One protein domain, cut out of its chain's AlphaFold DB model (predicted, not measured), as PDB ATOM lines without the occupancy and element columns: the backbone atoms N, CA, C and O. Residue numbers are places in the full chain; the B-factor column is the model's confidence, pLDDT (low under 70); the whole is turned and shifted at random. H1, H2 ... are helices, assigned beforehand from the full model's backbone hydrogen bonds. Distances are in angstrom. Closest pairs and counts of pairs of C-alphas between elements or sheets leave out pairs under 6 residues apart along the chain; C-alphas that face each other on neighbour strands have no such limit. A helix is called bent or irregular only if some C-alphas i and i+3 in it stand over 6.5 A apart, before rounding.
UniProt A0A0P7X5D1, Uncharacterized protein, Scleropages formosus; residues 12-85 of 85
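Overview. This is residues 12 to 85 of the 85 residues of an uncharacterized protein of Scleropages formosus (UniProt A0A0P7X5D1). A long helix, H3, makes most of the length, and a shorter one, H4, folds back beside it the opposite way, the two only loosely together. Near the beginning of H3 the short helix H1 sets its last residue by it, nearly at a right angle, while the tiny helix H2 and the stretch after it reach away from the long helices, and residues 28 to 34 stick out. The printed part has 74 residues with four named helices, in the order H1, H2, H3, H4, and no named strand; the class is all helix. The whole is loose, with a radius of gyration of the C-alphas of 15.8 A, and flat, its C-alphas spanning 51 by 26 by 14 A.

Arrangement. H1, residues 12 to 18, touches H3, residues 38 to 61, which meets it with residues 41 to 45 alone. The closest C-alphas of the two are those of Met 18 and Ala 42, 6.6 A apart, and their lines stand about perpendicular, at 86 degrees. H2, residues 24 to 27, touches no helix. H3 has a kink of 29 degrees near residue 45, and it is only just irregular: C-alphas 41 and 44 are 6.8 A apart. H3 and H4, residues 68 to 83, form a helical hairpin and only just touch, with 3 pairs of C-alphas within 8 A, H3 with residues 39 to 50 alone. Their closest C-alphas are those of Val 39 and Ser 81, 6.7 A apart; they run opposite ways at a shallow tilt of 5 degrees. H1 and H4 are apart. In H1 every O i to N i+4 pair is within hydrogen-bond range, in H3 18 of 20 and in H4 11 of 12 are, and H2 is too short for such a pair.

Along the chain. H1 begins with C-alpha 12 at (141.829, 175.350, 147.277), and its four-residue follower H2 has C-alpha 24 at (129.812, 166.250, 152.262). H3, the longest helix with 24 residues, measures 34.3 A from first to last C-alpha. H4, 16 residues, measures 22.5 A and ends with C-alpha 83 at (150.789, 160.280, 167.120).

Size, cuts and confidence. The two C-alphas farthest apart are those of Ala 30 and Gly 62, 51.6 A. The printed part has no cut and ends at residue 85, the chain's last residue. The link from H1 to H2 is tight, the links from H2 to H3 and from H3 to H4 are short, and residues 28 to 34 stand free. The mean pLDDT of the printed part is 84.4, and residues 63 to 66 and 84 to 85 are under 70.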
ATOM      1  N   ASP A  12     143.085 174.825 146.726       90.62
ATOM      2  CA  ASP A  12     141.829 175.350 147.277       90.62
ATOM      3  C   ASP A  12     141.188 174.361 148.257       90.62
ATOM      4  O   ASP A  12     140.903 174.711 149.400       90.62
ATOM      5  N   GLN A  13     141.022 173.103 147.842       89.50
ATOM      6  CA  GLN A  13     140.433 172.079 148.700       89.50
ATOM      7  C   GLN A  13     141.288 171.815 149.936       89.50
ATOM      8  O   GLN A  13     140.746 171.712 151.028       89.50
ATOM      9  N   GLY A  14     142.614 171.755 149.794       89.94
ATOM     10  CA  GLY A  14     143.540 171.581 150.912       89.94
ATOM     11  C   GLY A  14     143.484 172.740 151.908       89.94
ATOM     12  O   GLY A  14     143.505 172.510 153.114       89.94
ATOM     13  N   PHE A  15     143.333 173.975 151.427       90.44
ATOM     14  CA  PHE A  15     143.150 175.137 152.294       90.44
ATOM     15  C   PHE A  15     141.782 175.121 152.993       90.44
ATOM     16  O   PHE A  15     141.705 175.271 154.212       90.44
ATOM     17  N   ARG A  16     140.695 174.868 152.250       92.62
ATOM     18  CA  ARG A  16     139.334 174.748 152.806       92.62
ATOM     19  C   ARG A  16     139.222 173.612 153.819       92.62
ATOM     20  O   ARG A  16     138.553 173.770 154.837       92.62
ATOM     21  N   MET A  17     139.916 172.504 153.581       90.50
ATOM     22  CA  MET A  17     140.007 171.360 154.487       90.50
ATOM     23  C   MET A  17     140.527 171.761 155.869       90.50
ATOM     24  O   MET A  17     139.941 171.357 156.866       90.50
ATOM     25  N   MET A  18     141.574 172.593 155.945       89.12
ATOM     26  CA  MET A  18     142.102 173.071 157.233       89.12
ATOM     27  C   MET A  18     141.079 173.859 158.051       89.12
ATOM     28  O   MET A  18     141.173 173.916 159.273       89.12
ATOM     29  N   LEU A  19     140.132 174.496 157.364       90.50
ATOM     30  CA  LEU A  19     139.107 175.350 157.951       90.50
ATOM     31  C   LEU A  19     137.759 174.632 158.105       90.50
ATOM     32  O   LEU A  19     136.773 175.280 158.442       90.50
ATOM     33  N   TYR A  20     137.700 173.320 157.850       88.81
ATOM     34  CA  TYR A  20     136.459 172.535 157.841       88.81
ATOM     35  C   TYR A  20     135.393 173.075 156.863       88.81
ATOM     36  O   TYR A  20     134.195 172.956 157.103       88.81
ATOM     37  N   LEU A  21     135.822 173.658 155.736       92.38
ATOM     38  CA  LEU A  21     134.960 174.261 154.704       92.38
ATOM     39  C   LEU A  21     134.682 173.334 153.506       92.38
ATOM     40  O   LEU A  21     134.320 173.804 152.423       92.38
ATOM     41  N   LEU A  22     134.888 172.026 153.663       89.31
ATOM     42  CA  LEU A  22     134.565 171.043 152.630       89.31
ATOM     43  C   LEU A  22     133.131 170.534 152.792       89.31
ATOM     44  O   LEU A  22     132.686 170.237 153.901       89.31
ATOM     45  N   GLY A  23     132.420 170.417 151.672       89.38
ATOM     46  CA  GLY A  23     131.072 169.853 151.652       89.38
ATOM     47  C   GLY A  23     131.072 168.324 151.792       89.38
ATOM     48  O   GLY A  23     132.083 167.676 151.514       89.38
ATOM     49  N   PRO A  24     129.930 167.707 152.152       83.75
ATOM     50  CA  PRO A  24     129.812 166.250 152.262       83.75
ATOM     51  C   PRO A  24     130.047 165.534 150.926       83.75
ATOM     52  O   PRO A  24     130.494 164.394 150.911       83.75
ATOM     53  N   ASN A  25     129.800 166.196 149.794       84.62
ATOM     54  CA  ASN A  25     130.130 165.688 148.462       84.62
ATOM     55  C   ASN A  25     131.647 165.577 148.206       84.62
ATOM     56  O   ASN A  25     132.043 164.837 147.313       84.62
ATOM     57  N   GLU A  26     132.473 166.315 148.954       80.69
ATOM     58  CA  GLU A  26     133.938 166.315 148.843       80.69
ATOM     59  C   GLU A  26     134.616 165.434 149.912       80.69
ATOM     60  O   GLU A  26     135.801 165.136 149.787       80.69
ATOM     61  N   THR A  27     133.889 165.020 150.959       83.38
ATOM     62  CA  THR A  27     134.433 164.276 152.115       83.38
ATOM     63  C   THR A  27     133.731 162.946 152.402       83.38
ATOM     64  O   THR A  27     134.061 162.283 153.385       83.38
ATOM     65  N   SER A  28     132.782 162.530 151.556       84.56
ATOM     66  CA  SER A  28     132.144 161.211 151.648       84.56
ATOM     67  C   SER A  28     132.884 160.190 150.792       84.56
ATOM     68  O   SER A  28     132.982 160.343 149.575       84.56
ATOM     69  N   PHE A  29     133.348 159.117 151.431       85.69
ATOM     70  CA  PHE A  29     134.105 158.042 150.798       85.69
ATOM     71  C   PHE A  29     133.374 156.711 150.968       85.69
ATOM     72  O   PHE A  29     132.788 156.445 152.016       85.69
ATOM     73  N   ALA A  30     133.384 155.879 149.925       85.44
ATOM     74  CA  ALA A  30     132.723 154.575 149.953       85.44
ATOM     75  C   ALA A  30     133.573 153.500 150.649       85.44
ATOM     76  O   ALA A  30     133.031 152.509 151.136       85.44
ATOM     77  N   ARG A  31     134.899 153.675 150.661       85.62
ATOM     78  CA  ARG A  31     135.860 152.752 151.264       85.62
ATOM     79  C   ARG A  31     136.878 153.539 152.076       85.62
ATOM     80  O   ARG A  31     137.266 154.634 151.681       85.62
ATOM     81  N   ASP A  32     137.362 152.943 153.161       82.81
ATOM     82  CA  ASP A  32     138.369 153.567 154.031       82.81
ATOM     83  C   ASP A  32     139.677 153.865 153.282       82.81
ATOM     84  O   ASP A  32     140.334 154.867 153.541       82.81
ATOM     85  N   GLU A  33     140.015 153.034 152.292       82.38
ATOM     86  CA  GLU A  33     141.170 153.214 151.398       82.38
ATOM     87  C   GLU A  33     141.116 154.524 150.595       82.38
ATOM     88  O   GLU A  33     142.152 155.011 150.145       82.38
ATOM     89  N   ASP A  34     139.918 155.084 150.401       81.38
ATOM     90  CA  ASP A  34     139.723 156.317 149.641       81.38
ATOM     91  C   ASP A  34     139.900 157.571 150.519       81.38
ATOM     92  O   ASP A  34     140.024 158.681 149.991       81.38
ATOM     93  N   VAL A  35     139.942 157.403 151.849       84.69
ATOM     94  CA  VAL A  35     140.084 158.499 152.810       84.69
ATOM     95  C   VAL A  35     141.516 159.041 152.755       84.69
ATOM     96  O   VAL A  35     142.475 158.303 152.994       84.69
ATOM     97  N   PRO A  36     141.709 160.337 152.453       84.69
ATOM     98  CA  PRO A  36     143.041 160.909 152.389       84.69
ATOM     99  C   PRO A  36     143.669 161.018 153.782       84.69
ATOM    100  O   PRO A  36     143.011 161.316 154.776       84.69
ATOM    101  N   GLU A  37     144.992 160.877 153.830       87.44
ATOM    102  CA  GLU A  37     145.806 161.133 155.021       87.44
ATOM    103  C   GLU A  37     145.821 162.635 155.360       87.44
ATOM    104  O   GLU A  37     146.728 163.383 154.982       87.44
ATOM    105  N   TYR A  38     144.784 163.103 156.059       86.19
ATOM    106  CA  TYR A  38     144.532 164.523 156.331       86.19
ATOM    107  C   TYR A  38     145.712 165.241 156.995       86.19
ATOM    108  O   TYR A  38     146.024 166.377 156.638       86.19
ATOM    109  N   VAL A  39     146.413 164.575 157.916       87.19
ATOM    110  CA  VAL A  39     147.582 165.136 158.617       87.19
ATOM    111  C   VAL A  39     148.737 165.393 157.644       87.19
ATOM    112  O   VAL A  39     149.398 166.435 157.703       87.19
ATOM    113  N   GLU A  40     148.968 164.476 156.706       87.62
ATOM    114  CA  GLU A  40     150.003 164.635 155.680       87.62
ATOM    115  C   GLU A  40     149.633 165.749 154.701       87.62
ATOM    116  O   GLU A  40     150.481 166.577 154.365       87.62
ATOM    117  N   LYS A  41     148.354 165.837 154.312       87.94
ATOM    118  CA  LYS A  41     147.850 166.905 153.435       87.94
ATOM    119  C   LYS A  41     147.849 168.287 154.102       87.94
ATOM    120  O   LYS A  41     148.062 169.280 153.413       87.94
ATOM    121  N   ALA A  42     147.662 168.366 155.420       89.19
ATOM    122  CA  ALA A  42     147.681 169.620 156.180       89.19
ATOM    123  C   ALA A  42     149.102 170.114 156.518       89.19
ATOM    124  O   ALA A  42     149.320 171.320 156.647       89.19
ATOM    125  N   THR A  43     150.083 169.207 156.617       89.38
ATOM    126  CA  THR A  43     151.489 169.526 156.941       89.38
ATOM    127  C   THR A  43     152.084 170.684 156.111       89.38
ATOM    128  O   THR A  43     152.657 171.589 156.720       89.38
ATOM    129  N   PRO A  44     151.981 170.733 154.764       89.69
ATOM    130  CA  PRO A  44     152.575 171.826 153.986       89.69
ATOM    131  C   PRO A  44     151.991 173.199 154.338       89.69
ATOM    132  O   PRO A  44     152.735 174.170 154.459       89.69
ATOM    133  N   PHE A  45     150.681 173.287 154.567       90.62
ATOM    134  CA  PHE A  45     150.046 174.540 154.960       90.62
ATOM    135  C   PHE A  45     150.423 174.953 156.384       90.62
ATOM    136  O   PHE A  45     150.698 176.125 156.626       90.62
ATOM    137  N   PHE A  46     150.501 173.997 157.313       89.19
ATOM    138  CA  PHE A  46     150.996 174.242 158.666       89.19
ATOM    139  C   PHE A  46     152.417 174.831 158.648       89.19
ATOM    140  O   PHE A  46     152.671 175.853 159.284       89.19
ATOM    141  N   MET A  47     153.318 174.261 157.839       89.56
ATOM    142  CA  MET A  47     154.674 174.791 157.658       89.56
ATOM    143  C   MET A  47     154.663 176.203 157.057       89.56
ATOM    144  O   MET A  47     155.420 177.063 157.505       89.56
ATOM    145  N   MET A  48     153.785 176.479 156.083       91.38
ATOM    146  CA  MET A  48     153.631 177.833 155.539       91.38
ATOM    147  C   MET A  48     153.153 178.835 156.591       91.38
ATOM    148  O   MET A  48     153.656 179.958 156.620       91.38
ATOM    149  N   LEU A  49     152.220 178.453 157.466       89.75
ATOM    150  CA  LEU A  49     151.748 179.314 158.554       89.75
ATOM    151  C   LEU A  49     152.858 179.596 159.570       89.75
ATOM    152  O   LEU A  49     153.047 180.752 159.941       89.75
ATOM    153  N   MET A  50     153.652 178.585 159.938       87.69
ATOM    154  CA  MET A  50     154.821 178.773 160.803       87.69
ATOM    155  C   MET A  50     155.840 179.741 160.190       87.69
ATOM    156  O   MET A  50     156.305 180.665 160.853       87.69
ATOM    157  N   LEU A  51     156.176 179.571 158.907       89.50
ATOM    158  CA  LEU A  51     157.094 180.482 158.213       89.50
ATOM    159  C   LEU A  51     156.511 181.896 158.107       89.50
ATOM    160  O   LEU A  51     157.229 182.876 158.301       89.50
ATOM    161  N   SER A  52     155.211 182.003 157.834       89.12
ATOM    162  CA  SER A  52     154.513 183.288 157.748       89.12
ATOM    163  C   SER A  52     154.543 184.031 159.079       89.12
ATOM    164  O   SER A  52     154.759 185.239 159.086       89.12
ATOM    165  N   GLU A  53     154.402 183.330 160.206       86.62
ATOM    166  CA  GLU A  53     154.542 183.930 161.534       86.62
ATOM    167  C   GLU A  53     155.935 184.549 161.729       86.62
ATOM    168  O   GLU A  53     156.030 185.707 162.144       86.62
ATOM    169  N   LEU A  54     157.009 183.836 161.366       85.19
ATOM    170  CA  LEU A  54     158.377 184.364 161.452       85.19
ATOM    171  C   LEU A  54     158.570 185.595 160.556       85.19
ATOM    172  O   LEU A  54     159.139 186.594 160.997       85.19
ATOM    173  N   LEU A  55     158.085 185.538 159.311       87.94
ATOM    174  CA  LEU A  55     158.215 186.633 158.346       87.94
ATOM    175  C   LEU A  55     157.435 187.878 158.783       87.94
ATOM    176  O   LEU A  55     157.970 188.984 158.742       87.94
ATOM    177  N   ILE A  56     156.190 187.709 159.233       88.12
ATOM    178  CA  ILE A  56     155.343 188.812 159.708       88.12
ATOM    179  C   ILE A  56     155.898 189.385 161.015       88.12
ATOM    180  O   ILE A  56     155.932 190.606 161.182       88.12
ATOM    181  N   GLY A  57     156.350 188.529 161.935       85.19
ATOM    182  CA  GLY A  57     156.977 188.945 163.189       85.19
ATOM    183  C   GLY A  57     158.230 189.785 162.952       85.19
ATOM    184  O   GLY A  57     158.379 190.857 163.548       85.19
ATOM    185  N   TRP A  58     159.076 189.345 162.017       84.25
ATOM    186  CA  TRP A  58     160.250 190.092 161.573       84.25
ATOM    187  C   TRP A  58     159.872 191.426 160.924       84.25
ATOM    188  O   TRP A  58     160.390 192.465 161.329       84.25
ATOM    189  N   ALA A  59     158.921 191.427 159.985       86.81
ATOM    190  CA  ALA A  59     158.477 192.640 159.301       86.81
ATOM    191  C   ALA A  59     157.879 193.684 160.261       86.81
ATOM    192  O   ALA A  59     158.084 194.881 160.075       86.81
ATOM    193  N   LYS A  60     157.159 193.245 161.301       84.00
ATOM    194  CA  LYS A  60     156.559 194.138 162.305       84.00
ATOM    195  C   LYS A  60     157.561 194.702 163.307       84.00
ATOM    196  O   LYS A  60     157.412 195.847 163.720       84.00
ATOM    197  N   THR A  61     158.530 193.898 163.740       80.12
ATOM    198  CA  THR A  61     159.400 194.249 164.878       80.12
ATOM    199  C   THR A  61     160.787 194.719 164.433       80.12
ATOM    200  O   THR A  61     161.534 195.281 165.229       80.12
ATOM    201  N   GLY A  62     161.164 194.485 163.172       73.56
ATOM    202  CA  GLY A  62     162.497 194.780 162.632       73.56
ATOM    203  C   GLY A  62     163.602 193.849 163.150       73.56
ATOM    204  O   GLY A  62     164.734 193.903 162.675       73.56
ATOM    205  N   SER A  63     163.280 192.966 164.096       69.19
ATOM    206  CA  SER A  63     164.156 191.932 164.639       69.19
ATOM    207  C   SER A  63     163.457 190.578 164.589       69.19
ATOM    208  O   SER A  63     162.226 190.486 164.601       69.19
ATOM    209  N   LEU A  64     164.248 189.510 164.483       65.81
ATOM    210  CA  LEU A  64     163.743 188.142 164.472       65.81
ATOM    211  C   LEU A  64     163.326 187.753 165.899       65.81
ATOM    212  O   LEU A  64     164.047 187.052 166.607       65.81
ATOM    213  N   VAL A  65     162.178 188.257 166.357       65.56
ATOM    214  CA  VAL A  65     161.603 187.864 167.647       65.56
ATOM    215  C   VAL A  65     160.984 186.484 167.482       65.56
ATOM    216  O   VAL A  65     159.809 186.335 167.153       65.56
ATOM    217  N   ILE A  66     161.800 185.455 167.693       67.81
ATOM    218  CA  ILE A  66     161.319 184.079 167.761       67.81
ATOM    219  C   ILE A  66     160.596 183.922 169.098       67.81
ATOM    220  O   ILE A  66     161.221 183.901 170.160       67.81
ATOM    221  N   ARG A  67     159.268 183.802 169.061       76.81
ATOM    222  CA  ARG A  67     158.474 183.431 170.239       76.81
ATOM    223  C   ARG A  67     158.683 181.944 170.506       76.81
ATOM    224  O   ARG A  67     157.937 181.103 170.024       76.81
ATOM    225  N   ILE A  68     159.736 181.628 171.260       78.38
ATOM    226  CA  ILE A  68     160.155 180.247 171.553       78.38
ATOM    227  C   ILE A  68     158.998 179.429 172.143       78.38
ATOM    228  O   ILE A  68     158.824 178.275 171.767       78.38
ATOM    229  N   ASN A  69     158.176 180.037 173.006       83.12
ATOM    230  CA  ASN A  69     156.978 179.401 173.554       83.12
ATOM    231  C   ASN A  69     156.031 178.907 172.448       83.12
ATOM    232  O   ASN A  69     155.705 177.727 172.391       83.12
ATOM    233  N   ASP A  70     155.665 179.789 171.523       81.50
ATOM    234  CA  ASP A  70     154.762 179.482 170.413       81.50
ATOM    235  C   ASP A  70     155.369 178.477 169.430       81.50
ATOM    236  O   ASP A  70     154.666 177.597 168.931       81.50
ATOM    237  N   GLY A  71     156.687 178.535 169.217       82.31
ATOM    238  CA  GLY A  71     157.418 177.535 168.439       82.31
ATOM    239  C   GLY A  71     157.362 176.139 169.070       82.31
ATOM    240  O   GLY A  71     157.080 175.163 168.375       82.31
ATOM    241  N   ILE A  72     157.567 176.036 170.389       86.50
ATOM    242  CA  ILE A  72     157.467 174.770 171.133       86.50
ATOM    243  C   ILE A  72     156.032 174.244 171.094       86.50
ATOM    244  O   ILE A  72     155.832 173.058 170.823       86.50
ATOM    245  N   THR A  73     155.029 175.097 171.318       86.31
ATOM    246  CA  THR A  73     153.613 174.711 171.242       86.31
ATOM    247  C   THR A  73     153.243 174.210 169.848       86.31
ATOM    248  O   THR A  73     152.632 173.150 169.729       86.31
ATOM    249  N   SER A  74     153.663 174.912 168.793       84.31
ATOM    250  CA  SER A  74     153.388 174.531 167.403       84.31
ATOM    251  C   SER A  74     154.049 173.203 167.036       84.31
ATOM    252  O   SER A  74     153.399 172.316 166.484       84.31
ATOM    253  N   LEU A  75     155.320 173.015 167.404       85.81
ATOM    254  CA  LEU A  75     156.026 171.755 167.171       85.81
ATOM    255  C   LEU A  75     155.369 170.596 167.930       85.81
ATOM    256  O   LEU A  75     155.168 169.523 167.367       85.81
ATOM    257  N   SER A  76     154.989 170.829 169.186       87.56
ATOM    258  CA  SER A  76     154.302 169.834 170.015       87.56
ATOM    259  C   SER A  76     152.954 169.443 169.410       87.56
ATOM    260  O   SER A  76     152.640 168.258 169.337       87.56
ATOM    261  N   ALA A  77     152.188 170.416 168.909       85.62
ATOM    262  CA  ALA A  77     150.925 170.171 168.218       85.62
ATOM    263  C   ALA A  77     151.122 169.342 166.936       85.62
ATOM    264  O   ALA A  77     150.367 168.401 166.701       85.62
ATOM    265  N   GLY A  78     152.166 169.628 166.150       85.31
ATOM    266  CA  GLY A  78     152.498 168.858 164.947       85.31
ATOM    267  C   GLY A  78     152.977 167.427 165.232       85.31
ATOM    268  O   GLY A  78     152.666 166.503 164.480       85.31
ATOM    269  N   VAL A  79     153.710 167.204 166.328       87.00
ATOM    270  CA  VAL A  79     154.074 165.847 166.776       87.00
ATOM    271  C   VAL A  79     152.829 165.100 167.251       87.00
ATOM    272  O   VAL A  79     152.590 163.970 166.826       87.00
ATOM    273  N   MET A  80     151.994 165.748 168.066       87.56
ATOM    274  CA  MET A  80     150.753 165.163 168.571       87.56
ATOM    275  C   MET A  80     149.798 164.773 167.434       87.56
ATOM    276  O   MET A  80     149.219 163.688 167.470       87.56
ATOM    277  N   SER A  81     149.685 165.592 166.382       83.25
ATOM    278  CA  SER A  81     148.819 165.292 165.235       83.25
ATOM    279  C   SER A  81     149.243 164.038 164.467       83.25
ATOM    280  O   SER A  81     148.419 163.444 163.785       83.25
ATOM    281  N   ARG A  82     150.516 163.628 164.553       81.50
ATOM    282  CA  ARG A  82     151.023 162.398 163.917       81.50
ATOM    283  C   ARG A  82     150.944 161.167 164.817       81.50
ATOM    284  O   ARG A  82     150.914 160.060 164.294       81.50
ATOM    285  N   LEU A  83     150.930 161.359 166.137       80.69
ATOM    286  CA  LEU A  83     150.789 160.280 167.120       80.69
ATOM    287  C   LEU A  83     149.337 159.832 167.301       80.69
ATOM    288  O   LEU A  83     149.105 158.704 167.715       80.69
ATOM    289  N   SER A  84     148.372 160.692 166.977       63.78
ATOM    290  CA  SER A  84     146.937 160.380 167.001       63.78
ATOM    291  C   SER A  84     146.469 159.557 165.780       63.78
ATOM    292  O   SER A  84     145.351 159.769 165.307       63.78
ATOM    293  N   LYS A  85     147.325 158.673 165.249       55.28
ATOM    294  CA  LYS A  85     146.953 157.659 164.248       55.28
ATOM    295  C   LYS A  85     146.507 156.376 164.938       55.28
ATOM    296  O   LYS A  85     147.136 156.016 165.957       55.28
TER     297      LYS A  85